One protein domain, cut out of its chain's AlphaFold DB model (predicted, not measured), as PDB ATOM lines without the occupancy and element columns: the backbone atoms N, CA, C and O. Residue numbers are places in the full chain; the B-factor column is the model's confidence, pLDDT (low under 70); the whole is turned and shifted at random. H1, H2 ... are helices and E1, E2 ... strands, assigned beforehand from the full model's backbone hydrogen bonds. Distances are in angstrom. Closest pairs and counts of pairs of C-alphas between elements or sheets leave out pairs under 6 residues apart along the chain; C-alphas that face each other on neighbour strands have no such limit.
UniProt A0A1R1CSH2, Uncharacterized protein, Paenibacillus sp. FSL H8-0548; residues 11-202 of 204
ATOM      1  N   PHE A  11     -47.228   6.384 -64.719       89.50
ATOM      2  CA  PHE A  11     -48.372   5.504 -64.984       89.50
ATOM      3  C   PHE A  11     -48.596   4.445 -63.899       89.50
ATOM      4  O   PHE A  11     -49.735   4.122 -63.582       89.50
ATOM      5  N   GLU A  12     -47.524   3.908 -63.311       89.50
ATOM      6  CA  GLU A  12     -47.637   2.909 -62.241       89.50
ATOM      7  C   GLU A  12     -48.188   3.530 -60.952       89.50
ATOM      8  O   GLU A  12     -48.976   2.897 -60.252       89.50
ATOM      9  N   ILE A  13     -47.812   4.778 -60.652       92.62
ATOM     10  CA  ILE A  13     -48.373   5.532 -59.526       92.62
ATOM     11  C   ILE A  13     -49.842   5.869 -59.774       92.62
ATOM     12  O   ILE A  13     -50.670   5.643 -58.896       92.62
ATOM     13  N   GLU A  14     -50.196   6.339 -60.968       90.06
ATOM     14  CA  GLU A  14     -51.597   6.602 -61.313       90.06
ATOM     15  C   GLU A  14     -52.459   5.339 -61.184       90.06
ATOM     16  O   GLU A  14     -53.512   5.380 -60.548       90.06
ATOM     17  N   ALA A  15     -51.998   4.202 -61.718       91.75
ATOM     18  CA  ALA A  15     -52.698   2.922 -61.610       91.75
ATOM     19  C   ALA A  15     -52.807   2.441 -60.154       91.75
ATOM     20  O   ALA A  15     -53.853   1.949 -59.736       91.75
ATOM     21  N   LEU A  16     -51.763   2.628 -59.338       92.62
ATOM     22  CA  LEU A  16     -51.803   2.310 -57.907       92.62
ATOM     23  C   LEU A  16     -52.940   3.061 -57.198       92.62
ATOM     24  O   LEU A  16     -53.720   2.453 -56.464       92.62
ATOM     25  N   PHE A  17     -53.033   4.374 -57.407       93.06
ATOM     26  CA  PHE A  17     -54.033   5.208 -56.740       93.06
ATOM     27  C   PHE A  17     -55.430   5.092 -57.353       93.06
ATOM     28  O   PHE A  17     -56.402   5.362 -56.654       93.06
ATOM     29  N   ARG A  18     -55.553   4.679 -58.617       90.69
ATOM     30  CA  ARG A  18     -56.847   4.508 -59.289       90.69
ATOM     31  C   ARG A  18     -57.450   3.121 -59.089       90.69
ATOM     32  O   ARG A  18     -58.644   3.016 -58.824       90.69
ATOM     33  N   ASP A  19     -56.629   2.081 -59.202       91.50
ATOM     34  CA  ASP A  19     -57.107   0.711 -59.424       91.50
ATOM     35  C   ASP A  19     -56.742  -0.256 -58.285       91.50
ATOM     36  O   ASP A  19     -57.360  -1.312 -58.149       91.50
ATOM     37  N   VAL A  20     -55.741   0.069 -57.456       92.56
ATOM     38  CA  VAL A  20     -55.213  -0.854 -56.429       92.56
ATOM     39  C   VAL A  20     -55.606  -0.438 -55.014       92.56
ATOM     40  O   VAL A  20     -55.959  -1.284 -54.187       92.56
ATOM     41  N   LEU A  21     -55.502   0.851 -54.695       92.12
ATOM     42  CA  LEU A  21     -55.859   1.369 -53.378       92.12
ATOM     43  C   LEU A  21     -57.361   1.651 -53.301       92.12
ATOM     44  O   LEU A  21     -57.958   2.187 -54.224       92.12
ATOM     45  N   ASN A  22     -57.974   1.328 -52.162       93.94
ATOM     46  CA  ASN A  22     -59.347   1.760 -51.891       93.94
ATOM     47  C   ASN A  22     -59.388   3.203 -51.359       93.94
ATOM     48  O   ASN A  22     -58.368   3.741 -50.931       93.94
ATOM     49  N   GLN A  23     -60.577   3.808 -51.305       92.62
ATOM     50  CA  GLN A  23     -60.739   5.217 -50.929       92.62
ATOM     51  C   GLN A  23     -60.111   5.582 -49.571       92.62
ATOM     52  O   GLN A  23     -59.404   6.581 -49.467       92.62
ATOM     53  N   SER A  24     -60.307   4.752 -48.542       92.94
ATOM     54  CA  SER A  24     -59.732   4.987 -47.207       92.94
ATOM     55  C   SER A  24     -58.198   4.925 -47.219       92.94
ATOM     56  O   SER A  24     -57.521   5.718 -46.558       92.94
ATOM     57  N   GLN A  25     -57.633   4.008 -48.010       94.12
ATOM     58  CA  GLN A  25     -56.188   3.898 -48.204       94.12
ATOM     59  C   GLN A  25     -55.637   5.095 -48.969       94.12
ATOM     60  O   GLN A  25     -54.613   5.635 -48.559       94.12
ATOM     61  N   ILE A  26     -56.313   5.520 -50.039       95.25
ATOM     62  CA  ILE A  26     -55.944   6.706 -50.815       95.25
ATOM     63  C   ILE A  26     -55.897   7.917 -49.893       95.25
ATOM     64  O   ILE A  26     -54.891   8.618 -49.870       95.25
ATOM     65  N   GLU A  27     -56.935   8.140 -49.091       95.50
ATOM     66  CA  GLU A  27     -57.009   9.288 -48.194       95.50
ATOM     67  C   GLU A  27     -55.878   9.283 -47.155       95.50
ATOM     68  O   GLU A  27     -55.147  10.268 -47.020       95.50
ATOM     69  N   SER A  28     -55.675   8.152 -46.476       95.75
ATOM     70  CA  SER A  28     -54.659   8.026 -45.423       95.75
ATOM     71  C   SER A  28     -53.234   8.141 -45.969       95.75
ATOM     72  O   SER A  28     -52.391   8.832 -45.393       95.75
ATOM     73  N   VAL A  29     -52.955   7.503 -47.111       96.88
ATOM     74  CA  VAL A  29     -51.655   7.612 -47.788       96.88
ATOM     75  C   VAL A  29     -51.454   9.032 -48.314       96.88
ATOM     76  O   VAL A  29     -50.372   9.584 -48.156       96.88
ATOM     77  N   SER A  30     -52.487   9.683 -48.851       96.44
ATOM     78  CA  SER A  30     -52.391  11.077 -49.303       96.44
ATOM     79  C   SER A  30     -52.034  12.026 -48.159       96.44
ATOM     80  O   SER A  30     -51.170  12.884 -48.330       96.44
ATOM     81  N   LYS A  31     -52.657  11.868 -46.981       96.44
ATOM     82  CA  LYS A  31     -52.336  12.644 -45.767       96.44
ATOM     83  C   LYS A  31     -50.869  12.467 -45.363       96.44
ATOM     84  O   LYS A  31     -50.172  13.456 -45.141       96.44
ATOM     85  N   LEU A  32     -50.380  11.225 -45.361       97.75
ATOM     86  CA  LEU A  32     -48.975  10.896 -45.104       97.75
ATOM     87  C   LEU A  32     -48.024  11.592 -46.085       97.75
ATOM     88  O   LEU A  32     -47.071  12.247 -45.661       97.75
ATOM     89  N   LEU A  33     -48.288  11.476 -47.389       97.00
ATOM     90  CA  LEU A  33     -47.429  12.063 -48.417       97.00
ATOM     91  C   LEU A  33     -47.420  13.591 -48.345       97.00
ATOM     92  O   LEU A  33     -46.361  14.191 -48.487       97.00
ATOM     93  N   LYS A  34     -48.561  14.225 -48.055       94.44
ATOM     94  CA  LYS A  34     -48.642  15.679 -47.865       94.44
ATOM     95  C   LYS A  34     -47.816  16.150 -46.669       94.44
ATOM     96  O   LYS A  34     -47.066  17.113 -46.809       94.44
ATOM     97  N   LEU A  35     -47.883  15.462 -45.523       94.31
ATOM     98  CA  LEU A  35     -47.048  15.804 -44.362       94.31
ATOM     99  C   LEU A  35     -45.562  15.674 -44.677       94.31
ATOM    100  O   LEU A  35     -44.796  16.598 -44.413       94.31
ATOM    101  N   LEU A  36     -45.152  14.568 -45.294       93.81
ATOM    102  CA  LEU A  36     -43.759  14.394 -45.698       93.81
ATOM    103  C   LEU A  36     -43.354  15.377 -46.804       93.81
ATOM    104  O   LEU A  36     -42.197  15.766 -46.871       93.81
ATOM    105  N   GLY A  37     -44.293  15.850 -47.621       89.69
ATOM    106  CA  GLY A  37     -44.061  16.925 -48.583       89.69
ATOM    107  C   GLY A  37     -43.843  18.294 -47.932       89.69
ATOM    108  O   GLY A  37     -43.082  19.103 -48.455       89.69
ATOM    109  N   LEU A  38     -44.468  18.565 -46.787       86.25
ATOM    110  CA  LEU A  38     -44.317  19.831 -46.061       86.25
ATOM    111  C   LEU A  38     -43.082  19.840 -45.151       86.25
ATOM    112  O   LEU A  38     -42.313  20.804 -45.145       86.25
ATOM    113  N   TYR A  39     -42.902  18.762 -44.389       87.69
ATOM    114  CA  TYR A  39     -41.911  18.655 -43.313       87.69
ATOM    115  C   TYR A  39     -40.674  17.843 -43.697       87.69
ATOM    116  O   TYR A  39     -39.688  17.857 -42.963       87.69
ATOM    117  N   VAL A  40     -40.694  17.203 -44.872       87.88
ATOM    118  CA  VAL A  40     -39.548  16.606 -45.576       87.88
ATOM    119  C   VAL A  40     -38.966  15.346 -44.930       87.88
ATOM    120  O   VAL A  40     -38.851  14.319 -45.599       87.88
ATOM    121  N   PHE A  41     -38.602  15.415 -43.653       89.50
ATOM    122  CA  PHE A  41     -37.977  14.338 -42.895       89.50
ATOM    123  C   PHE A  41     -38.529  14.327 -41.469       89.50
ATOM    124  O   PHE A  41     -38.312  15.272 -40.709       89.50
ATOM    125  N   LEU A  42     -39.271  13.282 -41.110       93.19
ATOM    126  CA  LEU A  42     -39.984  13.199 -39.834       93.19
ATOM    127  C   LEU A  42     -39.659  11.908 -39.096       93.19
ATOM    128  O   LEU A  42     -39.646  10.837 -39.697       93.19
ATOM    129  N   GLU A  43     -39.494  12.004 -37.782       94.12
ATOM    130  CA  GLU A  43     -39.613  10.852 -36.890       94.12
ATOM    131  C   GLU A  43     -41.085  10.413 -36.769       94.12
ATOM    132  O   GLU A  43     -42.011  11.212 -36.961       94.12
ATOM    133  N   LYS A  44     -41.336   9.148 -36.413       93.06
ATOM    134  CA  LYS A  44     -42.689   8.612 -36.200       93.06
ATOM    135  C   LYS A  44     -43.528   9.440 -35.221       93.06
ATOM    136  O   LYS A  44     -44.701   9.697 -35.496       93.06
ATOM    137  N   SER A  45     -42.950   9.840 -34.090       93.00
ATOM    138  CA  SER A  45     -43.632  10.618 -33.046       93.00
ATOM    139  C   SER A  45     -44.076  11.997 -33.558       93.00
ATOM    140  O   SER A  45     -45.208  12.439 -33.326       93.00
ATOM    141  N   MET A  46     -43.211  12.643 -34.342       94.94
ATOM    142  CA  MET A  46     -43.483  13.912 -35.011       94.94
ATOM    143  C   MET A  46     -44.594  13.767 -36.051       94.94
ATOM    144  O   MET A  46     -45.513  14.584 -36.088       94.94
ATOM    145  N   LEU A  47     -44.547  12.704 -36.863       95.44
ATOM    146  CA  LEU A  47     -45.574  12.401 -37.859       95.44
ATOM    147  C   LEU A  47     -46.959  12.260 -37.219       95.44
ATOM    148  O   LEU A  47     -47.913  12.851 -37.720       95.44
ATOM    149  N   ASP A  48     -47.071  11.531 -36.108       94.31
ATOM    150  CA  ASP A  48     -48.347  11.366 -35.399       94.31
ATOM    151  C   ASP A  48     -48.862  12.688 -34.838       94.31
ATOM    152  O   ASP A  48     -50.046  12.997 -34.960       94.31
ATOM    153  N   THR A  49     -47.964  13.483 -34.257       95.00
ATOM    154  CA  THR A  49     -48.306  14.793 -33.697       95.00
ATOM    155  C   THR A  49     -48.807  15.747 -34.780       95.00
ATOM    156  O   THR A  49     -49.777  16.475 -34.578       95.00
ATOM    157  N   LEU A  50     -48.160  15.749 -35.945       93.06
ATOM    158  CA  LEU A  50     -48.539  16.598 -37.068       93.06
ATOM    159  C   LEU A  50     -49.811  16.105 -37.762       93.06
ATOM    160  O   LEU A  50     -50.634  16.934 -38.135       93.06
ATOM    161  N   ALA A  51     -50.011  14.792 -37.894       94.62
ATOM    162  CA  ALA A  51     -51.235  14.224 -38.456       94.62
ATOM    163  C   ALA A  51     -52.469  14.609 -37.633       94.62
ATOM    164  O   ALA A  51     -53.433  15.135 -38.191       94.62
ATOM    165  N   GLU A  52     -52.384  14.472 -36.309       94.38
ATOM    166  CA  GLU A  52     -53.458  14.871 -35.400       94.38
ATOM    167  C   GLU A  52     -53.789  16.365 -35.543       94.38
ATOM    168  O   GLU A  52     -54.952  16.755 -35.590       94.38
ATOM    169  N   ARG A  53     -52.771  17.224 -35.680       89.19
ATOM    170  CA  ARG A  53     -52.966  18.678 -35.799       89.19
ATOM    171  C   ARG A  53     -53.494  19.127 -37.162       89.19
ATOM    172  O   ARG A  53     -54.250  20.090 -37.214       89.19
ATOM    173  N   HIS A  54     -53.074  18.483 -38.252       88.38
ATOM    174  CA  HIS A  54     -53.495  18.841 -39.615       88.38
ATOM    175  C   HIS A  54     -54.850  18.245 -39.993       88.38
ATOM    176  O   HIS A  54     -55.607  18.876 -40.727       88.38
ATOM    177  N   PHE A  55     -55.148  17.031 -39.524       92.69
ATOM    178  CA  PHE A  55     -56.283  16.244 -40.012       92.69
ATOM    179  C   PHE A  55     -57.229  15.760 -38.909       92.69
ATOM    180  O   PHE A  55     -58.269  15.196 -39.234       92.69
ATOM    181  N   GLY A  56     -56.897  15.975 -37.631       92.50
ATOM    182  CA  GLY A  56     -57.703  15.504 -36.500       92.50
ATOM    183  C   GLY A  56     -57.598  14.000 -36.237       92.50
ATOM    184  O   GLY A  56     -58.440  13.457 -35.532       92.50
ATOM    185  N   GLU A  57     -56.615  13.319 -36.835       93.88
ATOM    186  CA  GLU A  57     -56.390  11.887 -36.634       93.88
ATOM    187  C   GLU A  57     -54.934  11.478 -36.900       93.88
ATOM    188  O   GLU A  57     -54.222  12.090 -37.704       93.88
ATOM    189  N   LYS A  58     -54.503  10.375 -36.279       94.25
ATOM    190  CA  LYS A  58     -53.200   9.748 -36.543       94.25
ATOM    191  C   LYS A  58     -53.220   8.890 -37.804       94.25
ATOM    192  O   LYS A  58     -54.202   8.225 -38.123       94.25
ATOM    193  N   ILE A  59     -52.065   8.786 -38.458       92.69
ATOM    194  CA  ILE A  59     -51.888   7.873 -39.591       92.69
ATOM    195  C   ILE A  59     -51.606   6.463 -39.062       92.69
ATOM    196  O   ILE A  59     -50.583   6.202 -38.425       92.69
ATOM    197  N   GLY A  60     -52.506   5.527 -39.365       91.56
ATOM    198  CA  GLY A  60     -52.352   4.123 -38.988       91.56
ATOM    199  C   GLY A  60     -51.077   3.483 -39.557       91.56
ATOM    200  O   GLY A  60     -50.730   3.668 -40.725       91.56
ATOM    201  N   LEU A  61     -50.404   2.657 -38.747       92.50
ATOM    202  CA  LEU A  61     -49.158   1.968 -39.124       92.50
ATOM    203  C   LEU A  61     -49.307   1.113 -40.394       92.50
ATOM    204  O   LEU A  61     -48.370   0.994 -41.183       92.50
ATOM    205  N   SER A  62     -50.488   0.533 -40.618       93.94
ATOM    206  CA  SER A  62     -50.802  -0.238 -41.824       93.94
ATOM    207  C   SER A  62     -50.680   0.597 -43.105       93.94
ATOM    208  O   SER A  62     -50.192   0.088 -44.115       93.94
ATOM    209  N   PHE A  63     -51.061   1.878 -43.070       95.50
ATOM    210  CA  PHE A  63     -50.943   2.790 -44.209       95.50
ATOM    211  C   PHE A  63     -49.494   3.222 -44.447       95.50
ATOM    212  O   PHE A  63     -49.067   3.270 -45.597       95.50
ATOM    213  N   ILE A  64     -48.716   3.438 -43.380       94.81
ATOM    214  CA  ILE A  64     -47.275   3.735 -43.476       94.81
ATOM    215  C   ILE A  64     -46.541   2.563 -44.131       94.81
ATOM    216  O   ILE A  64     -45.883   2.741 -45.155       94.81
ATOM    217  N   LYS A  65     -46.734   1.337 -43.623       93.69
ATOM    218  CA  LYS A  65     -46.141   0.119 -44.205       93.69
ATOM    219  C   LYS A  65     -46.536  -0.072 -45.666       93.69
ATOM    220  O   LYS A  65     -45.724  -0.495 -46.488       93.69
ATOM    221  N   LYS A  66     -47.780   0.260 -46.009       93.81
ATOM    222  CA  LYS A  66     -48.264   0.209 -47.388       93.81
ATOM    223  C   LYS A  66     -47.552   1.239 -48.275       93.81
ATOM    224  O   LYS A  66     -47.123   0.886 -49.369       93.81
ATOM    225  N   ALA A  67     -47.353   2.467 -47.798       95.62
ATOM    226  CA  ALA A  67     -46.612   3.498 -48.522       95.62
ATOM    227  C   ALA A  67     -45.127   3.133 -48.725       95.62
ATOM    228  O   ALA A  67     -44.589   3.369 -49.808       95.62
ATOM    229  N   VAL A  68     -44.484   2.494 -47.737       93.88
ATOM    230  CA  VAL A  68     -43.127   1.925 -47.875       93.88
ATOM    231  C   VAL A  68     -43.110   0.830 -48.948       93.88
ATOM    232  O   VAL A  68     -42.309   0.890 -49.883       93.88
ATOM    233  N   ARG A  69     -44.040  -0.135 -48.874       91.81
ATOM    234  CA  ARG A  69     -44.148  -1.255 -49.828       91.81
ATOM    235  C   ARG A  69     -44.281  -0.782 -51.277       91.81
ATOM    236  O   ARG A  69     -43.682  -1.379 -52.168       91.81
ATOM    237  N   TYR A  70     -45.047   0.280 -51.512       91.88
ATOM    238  CA  TYR A  70     -45.249   0.848 -52.847       91.88
ATOM    239  C   TYR A  70     -44.191   1.889 -53.253       91.88
ATOM    240  O   TYR A  70     -44.380   2.596 -54.238       91.88
ATOM    241  N   ASN A  71     -43.063   1.981 -52.536       90.69
ATOM    242  CA  ASN A  71     -41.979   2.936 -52.806       90.69
ATOM    243  C   ASN A  71     -42.440   4.405 -52.864       90.69
ATOM    244  O   ASN A  71     -41.852   5.222 -53.578       90.69
ATOM    245  N   LEU A  72     -43.481   4.755 -52.105       94.25
ATOM    246  CA  LEU A  72     -43.945   6.136 -51.979       94.25
ATOM    247  C   LEU A  72     -43.095   6.906 -50.962       94.25
ATOM    248  O   LEU A  72     -42.833   8.095 -51.139       94.25
ATOM    249  N   ILE A  73     -42.628   6.210 -49.924       94.69
ATOM    250  CA  ILE A  73     -41.791   6.754 -48.853       94.69
ATOM    251  C   ILE A  73     -40.617   5.821 -48.548       94.69
ATOM    252  O   ILE A  73     -40.657   4.627 -48.852       94.69
ATOM    253  N   ALA A  74     -39.568   6.376 -47.954       91.25
ATOM    254  CA  ALA A  74     -38.463   5.639 -47.368       91.25
ATOM    255  C   ALA A  74     -38.661   5.562 -45.854       91.25
ATOM    256  O   ALA A  74     -39.135   6.520 -45.244       91.25
ATOM    257  N   GLU A  75     -38.256   4.438 -45.274       92.19
ATOM    258  CA  GLU A  75     -38.184   4.208 -43.835       92.19
ATOM    259  C   GLU A  75     -36.713   3.993 -43.462       92.19
ATOM    260  O   GLU A  75     -36.012   3.178 -44.075       92.19
ATOM    261  N   LEU A  76     -36.224   4.765 -42.495       89.25
ATOM    262  CA  LEU A  76     -34.880   4.651 -41.942       89.25
ATOM    263  C   LEU A  76     -35.008   4.326 -40.459       89.25
ATOM    264  O   LEU A  76     -35.721   5.021 -39.741       89.25
ATOM    265  N   GLN A  77     -34.307   3.296 -40.003       87.81
ATOM    266  CA  GLN A  77     -34.292   2.916 -38.594       87.81
ATOM    267  C   GLN A  77     -33.086   3.563 -37.914       87.81
ATOM    268  O   GLN A  77     -31.999   3.611 -38.507       87.81
ATOM    269  N   SER A  78     -33.273   4.075 -36.699       82.81
ATOM    270  CA  SER A  78     -32.163   4.566 -35.881       82.81
ATOM    271  C   SER A  78     -31.179   3.429 -35.563       82.81
ATOM    272  O   SER A  78     -31.572   2.275 -35.414       82.81
ATOM    273  N   GLU A  79     -29.882   3.739 -35.509       78.44
ATOM    274  CA  GLU A  79     -28.851   2.789 -35.058       78.44
ATOM    275  C   GLU A  79     -28.808   2.696 -33.528       78.44
ATOM    276  O   GLU A  79     -28.406   1.661 -32.999       78.44
ATOM    277  N   ASP A  80     -29.213   3.765 -32.838       79.19
ATOM    278  CA  ASP A  80     -29.126   3.876 -31.378       79.19
ATOM    279  C   ASP A  80     -30.400   3.359 -30.687       79.19
ATOM    280  O   ASP A  80     -30.355   2.946 -29.530       79.19
ATOM    281  N   ASP A  81     -31.532   3.362 -31.400       79.56
ATOM    282  CA  ASP A  81     -32.839   2.945 -30.889       79.56
ATOM    283  C   ASP A  81     -33.631   2.172 -31.958       79.56
ATOM    284  O   ASP A  81     -34.085   2.728 -32.958       79.56
ATOM    285  N   ASN A  82     -33.834   0.873 -31.731       77.06
ATOM    286  CA  ASN A  82     -34.535   0.006 -32.679       77.06
ATOM    287  C   ASN A  82     -36.020   0.366 -32.865       77.06
ATOM    288  O   ASN A  82     -36.604  -0.027 -33.879       77.06
ATOM    289  N   ASP A  83     -36.625   1.101 -31.932       82.38
ATOM    290  CA  ASP A  83     -38.027   1.510 -32.010       82.38
ATOM    291  C   ASP A  83     -38.201   2.911 -32.622       82.38
ATOM    292  O   ASP A  83     -39.329   3.356 -32.860       82.38
ATOM    293  N   CYS A  84     -37.097   3.583 -32.965       86.25
ATOM    294  CA  CYS A  84     -37.106   4.899 -33.588       86.25
ATOM    295  C   CYS A  84     -36.968   4.805 -35.117       86.25
ATOM    296  O   CYS A  84     -35.985   4.288 -35.661       86.25
ATOM    297  N   TYR A  85     -37.972   5.339 -35.820       90.69
ATOM    298  CA  TYR A  85     -38.069   5.314 -37.279       90.69
ATOM    299  C   TYR A  85     -38.262   6.716 -37.848       90.69
ATOM    300  O   TYR A  85     -39.069   7.506 -37.348       90.69
ATOM    301  N   PHE A  86     -37.573   6.975 -38.956       92.62
ATOM    302  CA  PHE A  86     -37.644   8.210 -39.720       92.62
ATOM    303  C   PHE A  86     -38.195   7.964 -41.121       92.62
ATOM    304  O   PHE A  86     -37.918   6.939 -41.748       92.62
ATOM    305  N   PHE A  87     -38.931   8.944 -41.634       94.31
ATOM    306  CA  PHE A  87     -39.636   8.852 -42.903       94.31
ATOM    307  C   PHE A  87     -39.371  10.067 -43.787       94.31
ATOM    308  O   PHE A  87     -39.323  11.203 -43.314       94.31
ATOM    309  N   GLN A  88     -39.251   9.819 -45.091       91.69
ATOM    310  CA  GLN A  88     -39.160  10.840 -46.140       91.69
ATOM    311  C   GLN A  88     -39.811  10.340 -47.430       91.69
ATOM    312  O   GLN A  88     -39.964   9.134 -47.626       91.69
ATOM    313  N   LEU A  89     -40.173  11.251 -48.331       91.62
ATOM    314  CA  LEU A  89     -40.709  10.885 -49.644       91.62
ATOM    315  C   LEU A  89     -39.662  10.166 -50.513       91.62
ATOM    316  O   LEU A  89     -38.468  10.464 -50.461       91.62
ATOM    317  N   LYS A  90     -40.135   9.240 -51.352       90.81
ATOM    318  CA  LYS A  90     -39.394   8.674 -52.492       90.81
ATOM    319  C   LYS A  90     -40.009   9.156 -53.804       90.81
ATOM    320  O   LYS A  90     -41.040   9.826 -53.812       90.81
ATOM    321  N   THR A  91     -39.402   8.763 -54.925       87.88
ATOM    322  CA  THR A  91     -39.858   9.076 -56.289       87.88
ATOM    323  C   THR A  91     -41.363   8.885 -56.480       87.88
ATOM    324  O   THR A  91     -42.017   9.789 -56.986       87.88
ATOM    325  N   GLY A  92     -41.935   7.768 -56.014       90.69
ATOM    326  CA  GLY A  92     -43.372   7.512 -56.149       90.69
ATOM    327  C   GLY A  92     -44.249   8.513 -55.394       90.69
ATOM    328  O   GLY A  92     -45.282   8.940 -55.904       90.69
ATOM    329  N   GLY A  93     -43.814   8.940 -54.206       93.44
ATOM    330  CA  GLY A  93     -44.506   9.962 -53.426       93.44
ATOM    331  C   GLY A  93     -44.452  11.334 -54.095       93.44
ATOM    332  O   GLY A  93     -45.464  12.023 -54.145       93.44
ATOM    333  N   PHE A  94     -43.304  11.709 -54.670       90.44
ATOM    334  CA  PHE A  94     -43.174  12.964 -55.419       90.44
ATOM    335  C   PHE A  94     -44.058  12.993 -56.667       90.44
ATOM    336  O   PHE A  94     -44.777  13.965 -56.866       90.44
ATOM    337  N   ILE A  95     -44.066  11.909 -57.447       92.06
ATOM    338  CA  ILE A  95     -44.931  11.763 -58.626       92.06
ATOM    339  C   ILE A  95     -46.401  11.945 -58.246       92.06
ATOM    340  O   ILE A  95     -47.124  12.663 -58.931       92.06
ATOM    341  N   PHE A  96     -46.843  11.316 -57.153       94.69
ATOM    342  CA  PHE A  96     -48.216  11.466 -56.677       94.69
ATOM    343  C   PHE A  96     -48.541  12.923 -56.317       94.69
ATOM    344  O   PHE A  96     -49.586  13.434 -56.709       94.69
ATOM    345  N   LEU A  97     -47.655  13.603 -55.582       92.38
ATOM    346  CA  LEU A  97     -47.873  14.999 -55.196       92.38
ATOM    347  C   LEU A  97     -47.891  15.942 -56.407       92.38
ATOM    348  O   LEU A  97     -48.714  16.857 -56.429       92.38
ATOM    349  N   ASP A  98     -47.038  15.696 -57.407       90.81
ATOM    350  CA  ASP A  98     -47.048  16.421 -58.682       90.81
ATOM    351  C   ASP A  98     -48.391  16.238 -59.414       90.81
ATOM    352  O   ASP A  98     -48.953  17.208 -59.919       90.81
ATOM    353  N   ASP A  99     -48.926  15.012 -59.443       91.94
ATOM    354  CA  ASP A  99     -50.180  14.679 -60.132       91.94
ATOM    355  C   ASP A  99     -51.393  15.412 -59.542       91.94
ATOM    356  O   ASP A  99     -52.216  15.963 -60.272       91.94
ATOM    357  N   ILE A 100     -51.461  15.512 -58.213       90.81
ATOM    358  CA  ILE A 100     -52.535  16.243 -57.524       90.81
ATOM    359  C   ILE A 100     -52.270  17.755 -57.411       90.81
ATOM    360  O   ILE A 100     -53.020  18.457 -56.731       90.81
ATOM    361  N   GLY A 101     -51.190  18.262 -58.015       85.19
ATOM    362  CA  GLY A 101     -50.811  19.677 -57.973       85.19
ATOM    363  C   GLY A 101     -50.468  20.196 -56.572       85.19
ATOM    364  O   GLY A 101     -50.594  21.394 -56.305       85.19
ATOM    365  N   PHE A 102     -50.064  19.317 -55.653       85.56
ATOM    366  CA  PHE A 102     -49.690  19.711 -54.299       85.56
ATOM    367  C   PHE A 102     -48.282  20.310 -54.308       85.56
ATOM    368  O   PHE A 102     -47.364  19.730 -54.879       85.56
ATOM    369  N   LYS A 103     -48.080  21.459 -53.655       82.50
ATOM    370  CA  LYS A 103     -46.741  22.051 -53.510       82.50
ATOM    371  C   LYS A 103     -46.010  21.405 -52.338       82.50
ATOM    372  O   LYS A 103     -46.549  21.327 -51.237       82.50
ATOM    373  N   TYR A 104     -44.773  20.976 -52.563       82.81
ATOM    374  CA  TYR A 104     -43.974  20.272 -51.564       82.81
ATOM    375  C   TYR A 104     -42.487  20.618 -51.667       82.81
ATOM    376  O   TYR A 104     -42.019  21.210 -52.639       82.81
ATOM    377  N   ARG A 105     -41.741  20.224 -50.637       80.19
ATOM    378  CA  ARG A 105     -40.296  20.390 -50.496       80.19
ATOM    379  C   ARG A 105     -39.598  19.043 -50.701       80.19
ATOM    380  O   ARG A 105     -40.157  17.986 -50.411       80.19
ATOM    381  N   LYS A 106     -38.364  19.078 -51.207       73.44
ATOM    382  CA  LYS A 106     -37.549  17.887 -51.496       73.44
ATOM    383  C   LYS A 106     -36.280  17.891 -50.649       73.44
ATOM    384  O   LYS A 106     -35.633  18.926 -50.527       73.44
ATOM    385  N   LEU A 107     -35.913  16.717 -50.140       70.81
ATOM    386  CA  LEU A 107     -34.578  16.398 -49.634       70.81
ATOM    387  C   LEU A 107     -34.014  15.280 -50.523       70.81
ATOM    388  O   LEU A 107     -34.614  14.203 -50.565       70.81
ATOM    389  N   PRO A 108     -32.918  15.510 -51.260       66.69
ATOM    390  CA  PRO A 108     -32.105  14.470 -51.858       66.69
ATOM    391  C   PRO A 108     -31.924  13.253 -50.943       66.69
ATOM    392  O   PRO A 108     -31.660  13.369 -49.744       66.69
ATOM    393  N   LEU A 109     -32.071  12.055 -51.512       65.81
ATOM    394  CA  LEU A 109     -31.928  10.800 -50.765       65.81
ATOM    395  C   LEU A 109     -30.496  10.596 -50.242       65.81
ATOM    396  O   LEU A 109     -30.294   9.877 -49.265       65.81
ATOM    397  N   ASP A 110     -29.513  11.243 -50.857       65.94
ATOM    398  CA  ASP A 110     -28.105  11.279 -50.468       65.94
ATOM    399  C   ASP A 110     -27.762  12.433 -49.513       65.94
ATOM    400  O   ASP A 110     -26.595  12.593 -49.157       65.94
ATOM    401  N   ALA A 111     -28.762  13.189 -49.039       70.56
ATOM    402  CA  ALA A 111     -28.558  14.224 -48.035       70.56
ATOM    403  C   ALA A 111     -27.755  13.694 -46.842       70.56
ATOM    404  O   ALA A 111     -27.945  12.569 -46.357       70.56
ATOM    405  N   SER A 112     -26.845  14.526 -46.361       71.38
ATOM    406  CA  SER A 112     -25.957  14.202 -45.258       71.38
ATOM    407  C   SER A 112     -26.731  14.004 -43.951       71.38
ATOM    408  O   SER A 112     -27.825  14.540 -43.748       71.38
ATOM    409  N   ARG A 113     -26.129  13.266 -43.005       73.12
ATOM    410  CA  ARG A 113     -26.665  13.138 -41.635       73.12
ATOM    411  C   ARG A 113     -26.930  14.513 -41.013       73.12
ATOM    412  O   ARG A 113     -27.991  14.730 -40.445       73.12
ATOM    413  N   LYS A 114     -26.016  15.467 -41.222       69.50
ATOM    414  CA  LYS A 114     -26.119  16.844 -40.722       69.50
ATOM    415  C   LYS A 114     -27.349  17.588 -41.255       69.50
ATOM    416  O   LYS A 114     -27.990  18.315 -40.504       69.50
ATOM    417  N   GLU A 115     -27.689  17.428 -42.532       70.75
ATOM    418  CA  GLU A 115     -28.888  18.054 -43.113       70.75
ATOM    419  C   GLU A 115     -30.174  17.449 -42.552       70.75
ATOM    420  O   GLU A 115     -31.096  18.186 -42.201       70.75
ATOM    421  N   ARG A 116     -30.217  16.123 -42.389       79.69
ATOM    422  CA  ARG A 116     -31.353  15.432 -41.764       79.69
ATOM    423  C   ARG A 116     -31.540  15.832 -40.302       79.69
ATOM    424  O   ARG A 116     -32.650  16.178 -39.917       79.69
ATOM    425  N   SER A 117     -30.460  15.870 -39.521       78.88
ATOM    426  CA  SER A 117     -30.465  16.364 -38.137       78.88
ATOM    427  C   SER A 117     -31.028  17.780 -38.030       78.88
ATOM    428  O   SER A 117     -31.845  18.064 -37.161       78.88
ATOM    429  N   ARG A 118     -30.639  18.673 -38.949       74.25
ATOM    430  CA  ARG A 118     -31.168  20.044 -38.992       74.25
ATOM    431  C   ARG A 118     -32.669  20.074 -39.256       74.25
ATOM    432  O   ARG A 118     -33.367  20.840 -38.602       74.25
ATOM    433  N   LEU A 119     -33.162  19.265 -40.195       80.69
ATOM    434  CA  LEU A 119     -34.598  19.177 -40.471       80.69
ATOM    435  C   LEU A 119     -35.383  18.661 -39.267       80.69
ATOM    436  O   LEU A 119     -36.420  19.234 -38.951       80.69
ATOM    437  N   LEU A 120     -34.877  17.636 -38.575       85.44
ATOM    438  CA  LEU A 120     -35.501  17.149 -37.344       85.44
ATOM    439  C   LEU A 120     -35.586  18.255 -36.294       85.44
ATOM    440  O   LEU A 120     -36.671  18.517 -35.792       85.44
ATOM    441  N   ALA A 121     -34.488  18.976 -36.051       79.75
ATOM    442  CA  ALA A 121     -34.467  20.063 -35.076       79.75
ATOM    443  C   ALA A 121     -35.457  21.194 -35.427       79.75
ATOM    444  O   ALA A 121     -36.136  21.733 -34.555       79.75
ATOM    445  N   ILE A 122     -35.585  21.538 -36.716       78.81
ATOM    446  CA  ILE A 122     -36.597  22.497 -37.187       78.81
ATOM    447  C   ILE A 122     -38.007  21.954 -36.926       78.81
ATOM    448  O   ILE A 122     -38.866  22.680 -36.432       78.81
ATOM    449  N   ASN A 123     -38.261  20.690 -37.259       85.50
ATOM    450  CA  ASN A 123     -39.576  20.077 -37.105       85.50
ATOM    451  C   ASN A 123     -39.987  19.971 -35.628       85.50
ATOM    452  O   ASN A 123     -41.127  20.302 -35.306       85.50
ATOM    453  N   GLU A 124     -39.063  19.612 -34.735       85.38
ATOM    454  CA  GLU A 124     -39.251  19.662 -33.277       85.38
ATOM    455  C   GLU A 124     -39.635  21.063 -32.821       85.38
ATOM    456  O   GLU A 124     -40.664  21.242 -32.173       85.38
ATOM    457  N   PHE A 125     -38.872  22.075 -33.239       80.88
ATOM    458  CA  PHE A 125     -39.161  23.461 -32.897       80.88
ATOM    459  C   PHE A 125     -40.573  23.882 -33.333       80.88
ATOM    460  O   PHE A 125     -41.313  24.494 -32.559       80.88
ATOM    461  N   LEU A 126     -40.978  23.541 -34.562       78.88
ATOM    462  CA  LEU A 126     -42.321  23.838 -35.067       78.88
ATOM    463  C   LEU A 126     -43.397  23.128 -34.234       78.88
ATOM    464  O   LEU A 126     -44.419  23.728 -33.895       78.88
ATOM    465  N   ILE A 127     -43.171  21.864 -33.881       82.88
ATOM    466  CA  ILE A 127     -44.103  21.067 -33.082       82.88
ATOM    467  C   ILE A 127     -44.248  21.646 -31.671       82.88
ATOM    468  O   ILE A 127     -45.386  21.859 -31.231       82.88
ATOM    469  N   ASP A 128     -43.141  21.953 -31.004       82.88
ATOM    470  CA  ASP A 128     -43.105  22.508 -29.648       82.88
ATOM    471  C   ASP A 128     -43.836  23.850 -29.581       82.88
ATOM    472  O   ASP A 128     -44.626  24.110 -28.669       82.88
ATOM    473  N   ARG A 129     -43.647  24.689 -30.604       78.19
ATOM    474  CA  ARG A 129     -44.278  26.012 -30.714       78.19
ATOM    475  C   ARG A 129     -45.678  25.996 -31.323       78.19
ATOM    476  O   ARG A 129     -46.296  27.050 -31.443       78.19
ATOM    477  N   LYS A 130     -46.210  24.820 -31.666       78.88
ATOM    478  CA  LYS A 130     -47.536  24.649 -32.289       78.88
ATOM    479  C   LYS A 130     -47.685  25.344 -33.648       78.88
ATOM    480  O   LYS A 130     -48.787  25.718 -34.037       78.88
ATOM    481  N   TYR A 131     -46.593  25.467 -34.395       77.44
ATOM    482  CA  TYR A 131     -46.600  25.999 -35.753       77.44
ATOM    483  C   TYR A 131     -46.909  24.912 -36.785       77.44
ATOM    484  O   TYR A 131     -46.435  23.778 -36.687       77.44
ATOM    485  N   LEU A 132     -47.694  25.276 -37.805       76.31
ATOM    486  CA  LEU A 132     -48.045  24.409 -38.927       76.31
ATOM    487  C   LEU A 132     -47.595  25.035 -40.247       76.31
ATOM    488  O   LEU A 132     -47.765  26.232 -40.468       76.31
ATOM    489  N   LEU A 133     -47.036  24.205 -41.124       75.25
ATOM    490  CA  LEU A 133     -46.668  24.602 -42.479       75.25
ATOM    491  C   LEU A 133     -47.874  24.462 -43.413       75.25
ATOM    492  O   LEU A 133     -48.626  23.500 -43.294       75.25
ATOM    493  N   SER A 134     -48.036  25.388 -44.359       72.56
ATOM    494  CA  SER A 134     -49.042  25.300 -45.428       72.56
ATOM    495  C   SER A 134     -48.378  25.082 -46.789       72.56
ATOM    496  O   SER A 134     -47.266  25.555 -47.028       72.56
ATOM    497  N   SER A 135     -49.091  24.413 -47.695       67.50
ATOM    498  CA  SER A 135     -48.731  24.267 -49.109       67.50
ATOM    499  C   SER A 135     -48.894  25.552 -49.927       67.50
ATOM    500  O   SER A 135     -48.514  25.580 -51.092       67.50
ATOM    501  N   ASP A 136     -49.468  26.619 -49.366       61.47
ATOM    502  CA  ASP A 136     -49.790  27.836 -50.128       61.47
ATOM    503  C   ASP A 136     -48.548  28.652 -50.518       61.47
ATOM    504  O   ASP A 136     -48.558  29.373 -51.522       61.47
ATOM    505  N   TYR A 137     -47.447  28.492 -49.783       53.16
ATOM    506  CA  TYR A 137     -46.235  29.281 -49.972       53.16
ATOM    507  C   TYR A 137     -45.347  28.682 -51.069       53.16
ATOM    508  O   TYR A 137     -44.905  27.535 -50.994       53.16
ATOM    509  N   GLY A 138     -45.090  29.470 -52.117       45.62
ATOM    510  CA  GLY A 138     -44.116  29.132 -53.153       45.62
ATOM    511  C   GLY A 138     -42.714  29.177 -52.565       45.62
ATOM    512  O   GLY A 138     -42.178  30.258 -52.358       45.62
ATOM    513  N   LEU A 139     -42.145  28.017 -52.249       49.41
ATOM    514  CA  LEU A 139     -40.843  27.927 -51.598       49.41
ATOM    515  C   LEU A 139     -39.910  27.024 -52.398       49.41
ATOM    516  O   LEU A 139     -40.239  25.874 -52.693       49.41
ATOM    517  N   ALA A 140     -38.752  27.584 -52.747       40.56
ATOM    518  CA  ALA A 140     -37.630  26.862 -53.321       40.56
ATOM    519  C   ALA A 140     -36.953  25.976 -52.261       40.56
ATOM    520  O   ALA A 140     -37.120  26.163 -51.055       40.56
ATOM    521  N   LEU A 141     -36.214  24.983 -52.754       44.03
ATOM    522  CA  LEU A 141     -35.424  24.023 -51.987       44.03
ATOM    523  C   LEU A 141     -34.617  24.660 -50.832       44.03
ATOM    524  O   LEU A 141     -33.995  25.698 -51.003       44.03
ATOM    525  N   TYR A 142     -34.538  23.924 -49.717       44.38
ATOM    526  CA  TYR A 142     -33.492  24.014 -48.684       44.38
ATOM    527  C   TYR A 142     -33.311  25.298 -47.871       44.38
ATOM    528  O   TYR A 142     -32.244  25.493 -47.294       44.38
ATOM    529  N   GLU A 143     -34.361  26.082 -47.655       41.38
ATOM    530  CA  GLU A 143     -34.358  27.011 -46.521       41.38
ATOM    531  C   GLU A 143     -35.577  26.787 -45.620       41.38
ATOM    532  O   GLU A 143     -36.697  26.626 -46.121       41.38
ATOM    533  N   PRO A 144     -35.397  26.733 -44.286       41.03
ATOM    534  CA  PRO A 144     -36.505  26.733 -43.338       41.03
ATOM    535  C   PRO A 144     -37.224  28.084 -43.375       41.03
ATOM    536  O   PRO A 144     -37.045  28.938 -42.515       41.03
ATOM    537  N   LEU A 145     -38.074  28.281 -44.378       43.28
ATOM    538  CA  LEU A 145     -38.975  29.418 -44.431       43.28
ATOM    539  C   LEU A 145     -40.183  29.086 -43.555       43.28
ATOM    540  O   LEU A 145     -41.110  28.358 -43.931       43.28
ATOM    541  N   ILE A 146     -40.075  29.560 -42.317       39.91
ATOM    542  CA  ILE A 146     -41.172  29.672 -41.370       39.91
ATOM    543  C   ILE A 146     -42.120  30.718 -41.939       39.91
ATOM    544  O   ILE A 146     -41.755  31.874 -42.111       39.91
ATOM    545  N   THR A 147     -43.321  30.266 -42.279       34.69
ATOM    546  CA  THR A 147     -44.432  31.121 -42.684       34.69
ATOM    547  C   THR A 147     -45.690  30.602 -41.999       34.69
ATOM    548  O   THR A 147     -46.418  29.765 -42.539       34.69
ATOM    549  N   THR A 148     -45.952  31.074 -40.784       36.03
ATOM    550  CA  THR A 148     -47.336  31.184 -40.308       36.03
ATOM    551  C   THR A 148     -47.885  32.516 -40.821       36.03
ATOM    552  O   THR A 148     -47.110  33.416 -41.138       36.03
ATOM    553  N   LYS A 149     -49.210  32.660 -40.933       35.12
ATOM    554  CA  LYS A 149     -49.888  33.876 -41.435       35.12
ATOM    555  C   LYS A 149     -49.520  35.190 -40.707       35.12
ATOM    556  O   LYS A 149     -50.008  36.234 -41.115       35.12
ATOM    557  N   GLU A 150     -48.656  35.154 -39.694       33.62
ATOM    558  CA  GLU A 150     -48.152  36.331 -38.983       33.62
ATOM    559  C   GLU A 150     -46.640  36.337 -38.719       33.62
ATOM    560  O   GLU A 150     -46.166  37.264 -38.074       33.62
ATOM    561  N   ILE A 151     -45.843  35.359 -39.174       33.31
ATOM    562  CA  ILE A 151     -44.422  35.340 -38.788       33.31
ATOM    563  C   ILE A 151     -43.518  34.998 -39.971       33.31
ATOM    564  O   ILE A 151     -43.339  33.835 -40.330       33.31
ATOM    565  N   VAL A 152     -42.922  36.055 -40.525       32.81
ATOM    566  CA  VAL A 152     -41.607  36.035 -41.171       32.81
ATOM    567  C   VAL A 152     -40.589  35.974 -40.039       32.81
ATOM    568  O   VAL A 152     -40.536  36.894 -39.232       32.81
ATOM    569  N   LEU A 153     -39.774  34.924 -39.951       36.19
ATOM    570  CA  LEU A 153     -38.665  34.922 -38.993       36.19
ATOM    571  C   LEU A 153     -37.458  35.686 -39.522       36.19
ATOM    572  O   LEU A 153     -36.400  35.123 -39.793       36.19
ATOM    573  N   HIS A 154     -37.621  36.999 -39.577       33.06
ATOM    574  CA  HIS A 154     -36.597  37.874 -39.044       33.06
ATOM    575  C   HIS A 154     -37.001  38.145 -37.586       33.06
ATOM    576  O   HIS A 154     -38.108  38.603 -37.344       33.06
ATOM    577  N   GLU A 155     -36.120  37.813 -36.636       36.91
ATOM    578  CA  GLU A 155     -36.196  38.260 -35.229       36.91
ATOM    579  C   GLU A 155     -37.252  37.567 -34.337       36.91
ATOM    580  O   GLU A 155     -38.219  38.171 -33.895       36.91
ATOM    581  N   LEU A 156     -37.041  36.288 -33.988       41.06
ATOM    582  CA  LEU A 156     -37.740  35.675 -32.835       41.06
ATOM    583  C   LEU A 156     -37.111  36.037 -31.480       41.06
ATOM    584  O   LEU A 156     -37.700  35.773 -30.437       41.06
ATOM    585  N   PHE A 157     -35.914  36.608 -31.516       42.28
ATOM    586  CA  PHE A 157     -35.159  37.075 -30.365       42.28
ATOM    587  C   PHE A 157     -34.551  38.411 -30.759       42.28
ATOM    588  O   PHE A 157     -34.066  38.551 -31.892       42.28
ATOM    589  N   SER A 158     -34.540  39.376 -29.842       49.09
ATOM    590  CA  SER A 158     -33.706  40.558 -30.047       49.09
ATOM    591  C   SER A 158     -32.241  40.113 -30.181       49.09
ATOM    592  O   SER A 158     -31.838  39.054 -29.674       49.09
ATOM    593  N   GLU A 159     -31.404  40.893 -30.871       49.00
ATOM    594  CA  GLU A 159     -29.963  40.602 -30.905       49.00
ATOM    595  C   GLU A 159     -29.373  40.469 -29.492       49.00
ATOM    596  O   GLU A 159     -28.403  39.742 -29.292       49.00
ATOM    597  N   GLU A 160     -29.968  41.156 -28.518       52.28
ATOM    598  CA  GLU A 160     -29.565  41.164 -27.116       52.28
ATOM    599  C   GLU A 160     -29.918  39.844 -26.415       52.28
ATOM    600  O   GLU A 160     -29.050  39.262 -25.766       52.28
ATOM    601  N   GLU A 161     -31.128  39.308 -26.613       50.78
ATOM    602  CA  GLU A 161     -31.536  37.993 -26.084       50.78
ATOM    603  C   GLU A 161     -30.732  36.845 -26.715       50.78
ATOM    604  O   GLU A 161     -30.350  35.885 -26.042       50.78
ATOM    605  N   THR A 162     -30.415  36.967 -28.007       49.94
ATOM    606  CA  THR A 162     -29.586  35.990 -28.733       49.94
ATOM    607  C   THR A 162     -28.141  36.007 -28.228       49.94
ATOM    608  O   THR A 162     -27.563  34.945 -27.987       49.94
ATOM    609  N   LYS A 163     -27.563  37.199 -28.012       52.25
ATOM    610  CA  LYS A 163     -26.208  37.371 -27.459       52.25
ATOM    611  C   LYS A 163     -26.109  36.845 -26.028       52.25
ATOM    612  O   LYS A 163     -25.197  36.079 -25.751       52.25
ATOM    613  N   GLN A 164     -27.061  37.162 -25.148       55.38
ATOM    614  CA  GLN A 164     -27.026  36.718 -23.746       55.38
ATOM    615  C   GLN A 164     -27.075  35.190 -23.601       55.38
ATOM    616  O   GLN A 164     -26.279  34.615 -22.855       55.38
ATOM    617  N   ASN A 165     -27.958  34.518 -24.345       49.59
ATOM    618  CA  ASN A 165     -28.065  33.060 -24.279       49.59
ATOM    619  C   ASN A 165     -26.846  32.363 -24.896       49.59
ATOM    620  O   ASN A 165     -26.371  31.374 -24.344       49.59
ATOM    621  N   ILE A 166     -26.290  32.885 -25.991       47.00
ATOM    622  CA  ILE A 166     -25.120  32.277 -26.638       47.00
ATOM    623  C   ILE A 166     -23.827  32.583 -25.874       47.00
ATOM    624  O   ILE A 166     -22.997  31.689 -25.741       47.00
ATOM    625  N   ASP A 167     -23.658  33.774 -25.296       49.78
ATOM    626  CA  ASP A 167     -22.490  34.100 -24.467       49.78
ATOM    627  C   ASP A 167     -22.421  33.226 -23.207       49.78
ATOM    628  O   ASP A 167     -21.323  32.860 -22.782       49.78
ATOM    629  N   SER A 168     -23.575  32.808 -22.666       47.41
ATOM    630  CA  SER A 168     -23.637  31.841 -21.559       47.41
ATOM    631  C   SER A 168     -23.223  30.412 -21.948       47.41
ATOM    632  O   SER A 168     -22.819  29.642 -21.078       47.41
ATOM    633  N   VAL A 169     -23.269  30.064 -23.242       46.19
ATOM    634  CA  VAL A 169     -22.956  28.721 -23.774       46.19
ATOM    635  C   VAL A 169     -21.583  28.662 -24.463       46.19
ATOM    636  O   VAL A 169     -20.905  27.641 -24.386       46.19
ATOM    637  N   LEU A 170     -21.150  29.739 -25.127       42.44
ATOM    638  CA  LEU A 170     -19.959  29.791 -25.989       42.44
ATOM    639  C   LEU A 170     -18.885  30.788 -25.527       42.44
ATOM    640  O   LEU A 170     -17.876  30.950 -26.213       42.44
ATOM    641  N   GLY A 171     -19.050  31.421 -24.363       42.84
ATOM    642  CA  GLY A 171     -17.971  32.156 -23.703       42.84
ATOM    643  C   GLY A 171     -17.475  33.378 -24.477       42.84
ATOM    644  O   GLY A 171     -16.285  33.477 -24.766       42.84
ATOM    645  N   GLY A 172     -18.375  34.320 -24.776       46.16
ATOM    646  CA  GLY A 172     -18.016  35.682 -25.183       46.16
ATOM    647  C   GLY A 172     -17.291  35.763 -26.525       46.16
ATOM    648  O   GLY A 172     -16.070  35.909 -26.577       46.16
ATOM    649  N   SER A 173     -18.033  35.728 -27.631       41.19
ATOM    650  CA  SER A 173     -17.457  35.901 -28.973       41.19
ATOM    651  C   SER A 173     -18.075  37.093 -29.704       41.19
ATOM    652  O   SER A 173     -19.289  37.235 -29.782       41.19
ATOM    653  N   LYS A 174     -17.197  37.950 -30.243       45.78
ATOM    654  CA  LYS A 174     -17.470  39.215 -30.955       45.78
ATOM    655  C   LYS A 174     -18.646  39.153 -31.939       45.78
ATOM    656  O   LYS A 174     -18.870  38.129 -32.574       45.78
ATOM    657  N   SER A 175     -19.282  40.317 -32.132       44.09
ATOM    658  CA  SER A 175     -20.379  40.608 -33.068       44.09
ATOM    659  C   SER A 175     -20.225  39.901 -34.421       44.09
ATOM    660  O   SER A 175     -19.597  40.414 -35.349       44.09
ATOM    661  N   ARG A 176     -20.808  38.713 -34.518       45.06
ATOM    662  CA  ARG A 176     -21.004  37.969 -35.755       45.06
ATOM    663  C   ARG A 176     -22.494  37.994 -36.064       45.06
ATOM    664  O   ARG A 176     -23.310  37.869 -35.154       45.06
ATOM    665  N   GLU A 177     -22.848  38.136 -37.336       44.25
ATOM    666  CA  GLU A 177     -24.220  37.882 -37.771       44.25
ATOM    667  C   GLU A 177     -24.569  36.412 -37.509       44.25
ATOM    668  O   GLU A 177     -23.963  35.499 -38.081       44.25
ATOM    669  N   PHE A 178     -25.529  36.187 -36.613       41.91
ATOM    670  CA  PHE A 178     -26.030  34.853 -36.301       41.91
ATOM    671  C   PHE A 178     -26.755  34.268 -37.508       41.91
ATOM    672  O   PHE A 178     -27.634  34.913 -38.097       41.91
ATOM    673  N   THR A 179     -26.422  33.024 -37.840       50.28
ATOM    674  CA  THR A 179     -27.145  32.237 -38.837       50.28
ATOM    675  C   THR A 179     -28.593  32.021 -38.391       50.28
ATOM    676  O   THR A 179     -28.900  32.023 -37.199       50.28
ATOM    677  N   PHE A 180     -29.499  31.793 -39.344       50.28
ATOM    678  CA  PHE A 180     -30.913  31.515 -39.061       50.28
ATOM    679  C   PHE A 180     -31.112  30.417 -37.992       50.28
ATOM    680  O   PHE A 180     -31.956  30.538 -37.112       50.28
ATOM    681  N   TYR A 181     -30.270  29.382 -38.018       49.09
ATOM    682  CA  TYR A 181     -30.288  28.271 -37.065       49.09
ATOM    683  C   TYR A 181     -29.883  28.675 -35.642       49.09
ATOM    684  O   TYR A 181     -30.506  28.235 -34.678       49.09
ATOM    685  N   GLU A 182     -28.864  29.527 -35.508       48.50
ATOM    686  CA  GLU A 182     -28.420  30.059 -34.213       48.50
ATOM    687  C   GLU A 182     -29.488  30.979 -33.613       48.50
ATOM    688  O   GLU A 182     -29.765  30.904 -32.418       48.50
ATOM    689  N   ARG A 183     -30.176  31.762 -34.457       50.16
ATOM    690  CA  ARG A 183     -31.320  32.584 -34.034       50.16
ATOM    691  C   ARG A 183     -32.498  31.747 -33.540       50.16
ATOM    692  O   ARG A 183     -33.269  32.229 -32.732       50.16
ATOM    693  N   MET A 184     -32.662  30.507 -33.993       55.09
ATOM    694  CA  MET A 184     -33.746  29.634 -33.528       55.09
ATOM    695  C   MET A 184     -33.425  28.867 -32.238       55.09
ATOM    696  O   MET A 184     -34.328  28.233 -31.693       55.09
ATOM    697  N   GLN A 185     -32.174  28.902 -31.756       58.31
ATOM    698  CA  GLN A 185     -31.713  28.128 -30.590       58.31
ATOM    699  C   GLN A 185     -32.078  26.634 -30.691       58.31
ATOM    700  O   GLN A 185     -32.542  26.016 -29.731       58.31
ATOM    701  N   LEU A 186     -31.916  26.050 -31.882       57.50
ATOM    702  CA  LEU A 186     -32.269  24.652 -32.111       57.50
ATOM    703  C   LEU A 186     -31.378  23.717 -31.288       57.50
ATOM    704  O   LEU A 186     -30.161  23.894 -31.233       57.50
ATOM    705  N   LYS A 187     -31.985  22.685 -30.697       56.81
ATOM    706  CA  LYS A 187     -31.242  21.601 -30.050       56.81
ATOM    707  C   LYS A 187     -30.456  20.819 -31.102       56.81
ATOM    708  O   LYS A 187     -30.921  20.626 -32.227       56.81
ATOM    709  N   GLU A 188     -29.263  20.360 -30.737       54.50
ATOM    710  CA  GLU A 188     -28.507  19.450 -31.590       54.50
ATOM    711  C   GLU A 188     -29.184  18.076 -31.591       54.50
ATOM    712  O   GLU A 188     -29.273  17.414 -30.560       54.50
ATOM    713  N   VAL A 189     -29.668  17.654 -32.760       57.59
ATOM    714  CA  VAL A 189     -30.222  16.312 -32.956       57.59
ATOM    715  C   VAL A 189     -29.125  15.415 -33.518       57.59
ATOM    716  O   VAL A 189     -28.704  15.574 -34.667       57.59
ATOM    717  N   VAL A 190     -28.654  14.455 -32.725       60.97
ATOM    718  CA  VAL A 190     -27.690  13.448 -33.186       60.97
ATOM    719  C   VAL A 190     -28.447  12.362 -33.946       60.97
ATOM    720  O   VAL A 190     -29.294  11.678 -33.381       60.97
ATOM    721  N   LEU A 191     -28.160  12.218 -35.242       55.41
ATOM    722  CA  LEU A 191     -28.799  11.219 -36.096       55.41
ATOM    723  C   LEU A 191     -27.829  10.080 -36.424       55.41
ATOM    724  O   LEU A 191     -26.956  10.226 -37.287       55.41
ATOM    725  N   ASN A 192     -28.071   8.915 -35.828       70.06
ATOM    726  CA  ASN A 192     -27.499   7.651 -36.274       70.06
ATOM    727  C   ASN A 192     -28.620   6.806 -36.880       70.06
ATOM    728  O   ASN A 192     -29.572   6.464 -36.190       70.06
ATOM    729  N   SER A 193     -28.564   6.504 -38.178       62.41
ATOM    730  CA  SER A 193     -29.583   5.678 -38.840       62.41
ATOM    731  C   SER A 193     -29.012   4.852 -39.992       62.41
ATOM    732  O   SER A 193     -28.056   5.262 -40.664       62.41
ATOM    733  N   LYS A 194     -29.623   3.685 -40.235       62.91
ATOM    734  CA  LYS A 194     -29.381   2.828 -41.406       62.91
ATOM    735  C   LYS A 194     -30.639   2.756 -42.259       62.91
ATOM    736  O   LYS A 194     -31.755   2.622 -41.758       62.91
ATOM    737  N   ALA A 195     -30.456   2.804 -43.577       54.47
ATOM    738  CA  ALA A 195     -31.537   2.509 -44.505       54.47
ATOM    739  C   ALA A 195     -31.898   1.023 -44.379       54.47
ATOM    740  O   ALA A 195     -31.047   0.159 -44.615       54.47
ATOM    741  N   LYS A 196     -33.150   0.716 -44.029       47.28
ATOM    742  CA  LYS A 196     -33.623  -0.664 -44.067       47.28
ATOM    743  C   LYS A 196     -33.846  -1.021 -45.536       47.28
ATOM    744  O   LYS A 196     -34.756  -0.516 -46.191       47.28
ATOM    745  N   GLY A 197     -32.936  -1.815 -46.101       43.19
ATOM    746  CA  GLY A 197     -33.122  -2.372 -47.437       43.19
ATOM    747  C   GLY A 197     -34.425  -3.171 -47.476       43.19
ATOM    748  O   GLY A 197     -34.755  -3.847 -46.505       43.19
ATOM    749  N   ASN A 198     -35.147  -3.105 -48.595       40.97
ATOM    750  CA  ASN A 198     -36.443  -3.755 -48.858       40.97
ATOM    751  C   ASN A 198     -36.388  -5.310 -48.863       40.97
ATOM    752  O   ASN A 198     -37.126  -5.964 -49.597       40.97
ATOM    753  N   ILE A 199     -35.485  -5.920 -48.094       36.19
ATOM    754  CA  ILE A 199     -35.173  -7.352 -48.110       36.19
ATOM    755  C   ILE A 199     -36.342  -8.168 -47.540       36.19
ATOM    756  O   ILE A 199     -36.681  -9.207 -48.099       36.19
ATOM    757  N   ASP A 200     -37.052  -7.646 -46.538       37.22
ATOM    758  CA  ASP A 200     -38.181  -8.355 -45.916       37.22
ATOM    759  C   ASP A 200     -39.426  -8.435 -46.824       37.22
ATOM    760  O   ASP A 200     -40.334  -9.220 -46.569       37.22
ATOM    761  N   SER A 201     -39.472  -7.666 -47.922       38.59
ATOM    762  CA  SER A 201     -40.557  -7.735 -48.918       38.59
ATOM    763  C   SER A 201     -40.327  -8.767 -50.032       38.59
ATOM    764  O   SER A 201     -41.189  -8.942 -50.889       38.59
ATOM    765  N   LEU A 202     -39.175  -9.449 -50.024       30.61
ATOM    766  CA  LEU A 202     -38.822 -10.513 -50.972       30.61
ATOM    767  C   LEU A 202     -38.991 -11.927 -50.391       30.61
ATOM    768  O   LEU A 202     -38.799 -12.894 -51.122       30.61
TER     769      LEU A 202
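Overview. This is residues 11 to 202 of the 204 residues of an uncharacterized protein of Paenibacillus sp. FSL H8-0548 (UniProt A0A1R1CSH2). A small antiparallel sheet forms a body with H2, H3 and H4 packed on it, H1 and H5 at one end and H6 beside edge strand E1. Beyond H6, a loosely built end holds H7, H8 and long loops, and from there the last stretch runs back to the body, adding E4 to the sheet and ending in H9. The 192 printed residues hold nine named helices and four named strands, in the order H1 H2 E1 H3 H4 E2 E3 H5 H6 H7 H8 E4 H9; the sheet order is E1 E3 E2 E4. The class is mixed, helices and strands; the whole is compact by its radius of gyration of the C-alphas, 18.3 A, yet elongated, spanning 61 by 37 by 27 A.

Along the chain. H1, residues 11 to 20, begins with C-alpha 11 at (-48.372, 5.504, -64.984). H2, residues 23 to 39, is 24.4 A long. E1 is residues 41 to 43, H3 44 to 55 with 16.0 A, and H4 61 to 69. E2, residues 73 to 78, measures 16.3 A, and E3, residues 85 to 89, 13.8 A. H5 is residues 91 to 99; H6, residues 113 to 128, is 22.4 A long. H7, residues 159 to 170, measures 15.5 A and H8 is residues 180 to 183. E4 is residues 193 to 195, and H9, residues 198 to 201, ends with C-alpha 201 at (-40.557, -7.735, -48.918).

Arrangement. H2, the hub, touches H3, H4 and H5; its closest C-alphas to H4 are Val 29 and Phe 63, 6.0 A, about perpendicular at 77 degrees. H1 touches H5, the C-alphas of Ile 13 and Gly 92 being closest at 6.4 A. H3 touches H6 at a steep tilt of 45 degrees, with Met 46 and Glu 124 closest, their C-alphas 7.3 A apart. In the sheet, N 42 and O 87 join E1 and E3 within hydrogen-bond range at 3.0 A; hairpin E2 and E3 has N 74 and O 88 at 2.8 A; E2 and E4 have N 194 and O 77 at 2.9 A. E1, H3 H4, E2 is a split strand-helix-strand unit, E3 between its strands, with a right-handed crossover. H2 and H4 on one face make two layers with the sheet; H5 and H6 only graze it. H7 and H8 are close but not clearly touching. Every O i to N i+4 pair is within range in H1 to H6; H7 has 7 of 8, and H8 and H9 are too short for one.

Size, cuts and confidence. The C-alphas of Asp 19 and Gly 172, the two farthest apart, are 62.6 A apart. The printed part has no cut; the links H5 to H6 and H6 to H7 are long. Mean pLDDT of the printed part is 73.3, with residues 135 to 191 and 193 to 202 among those under 70.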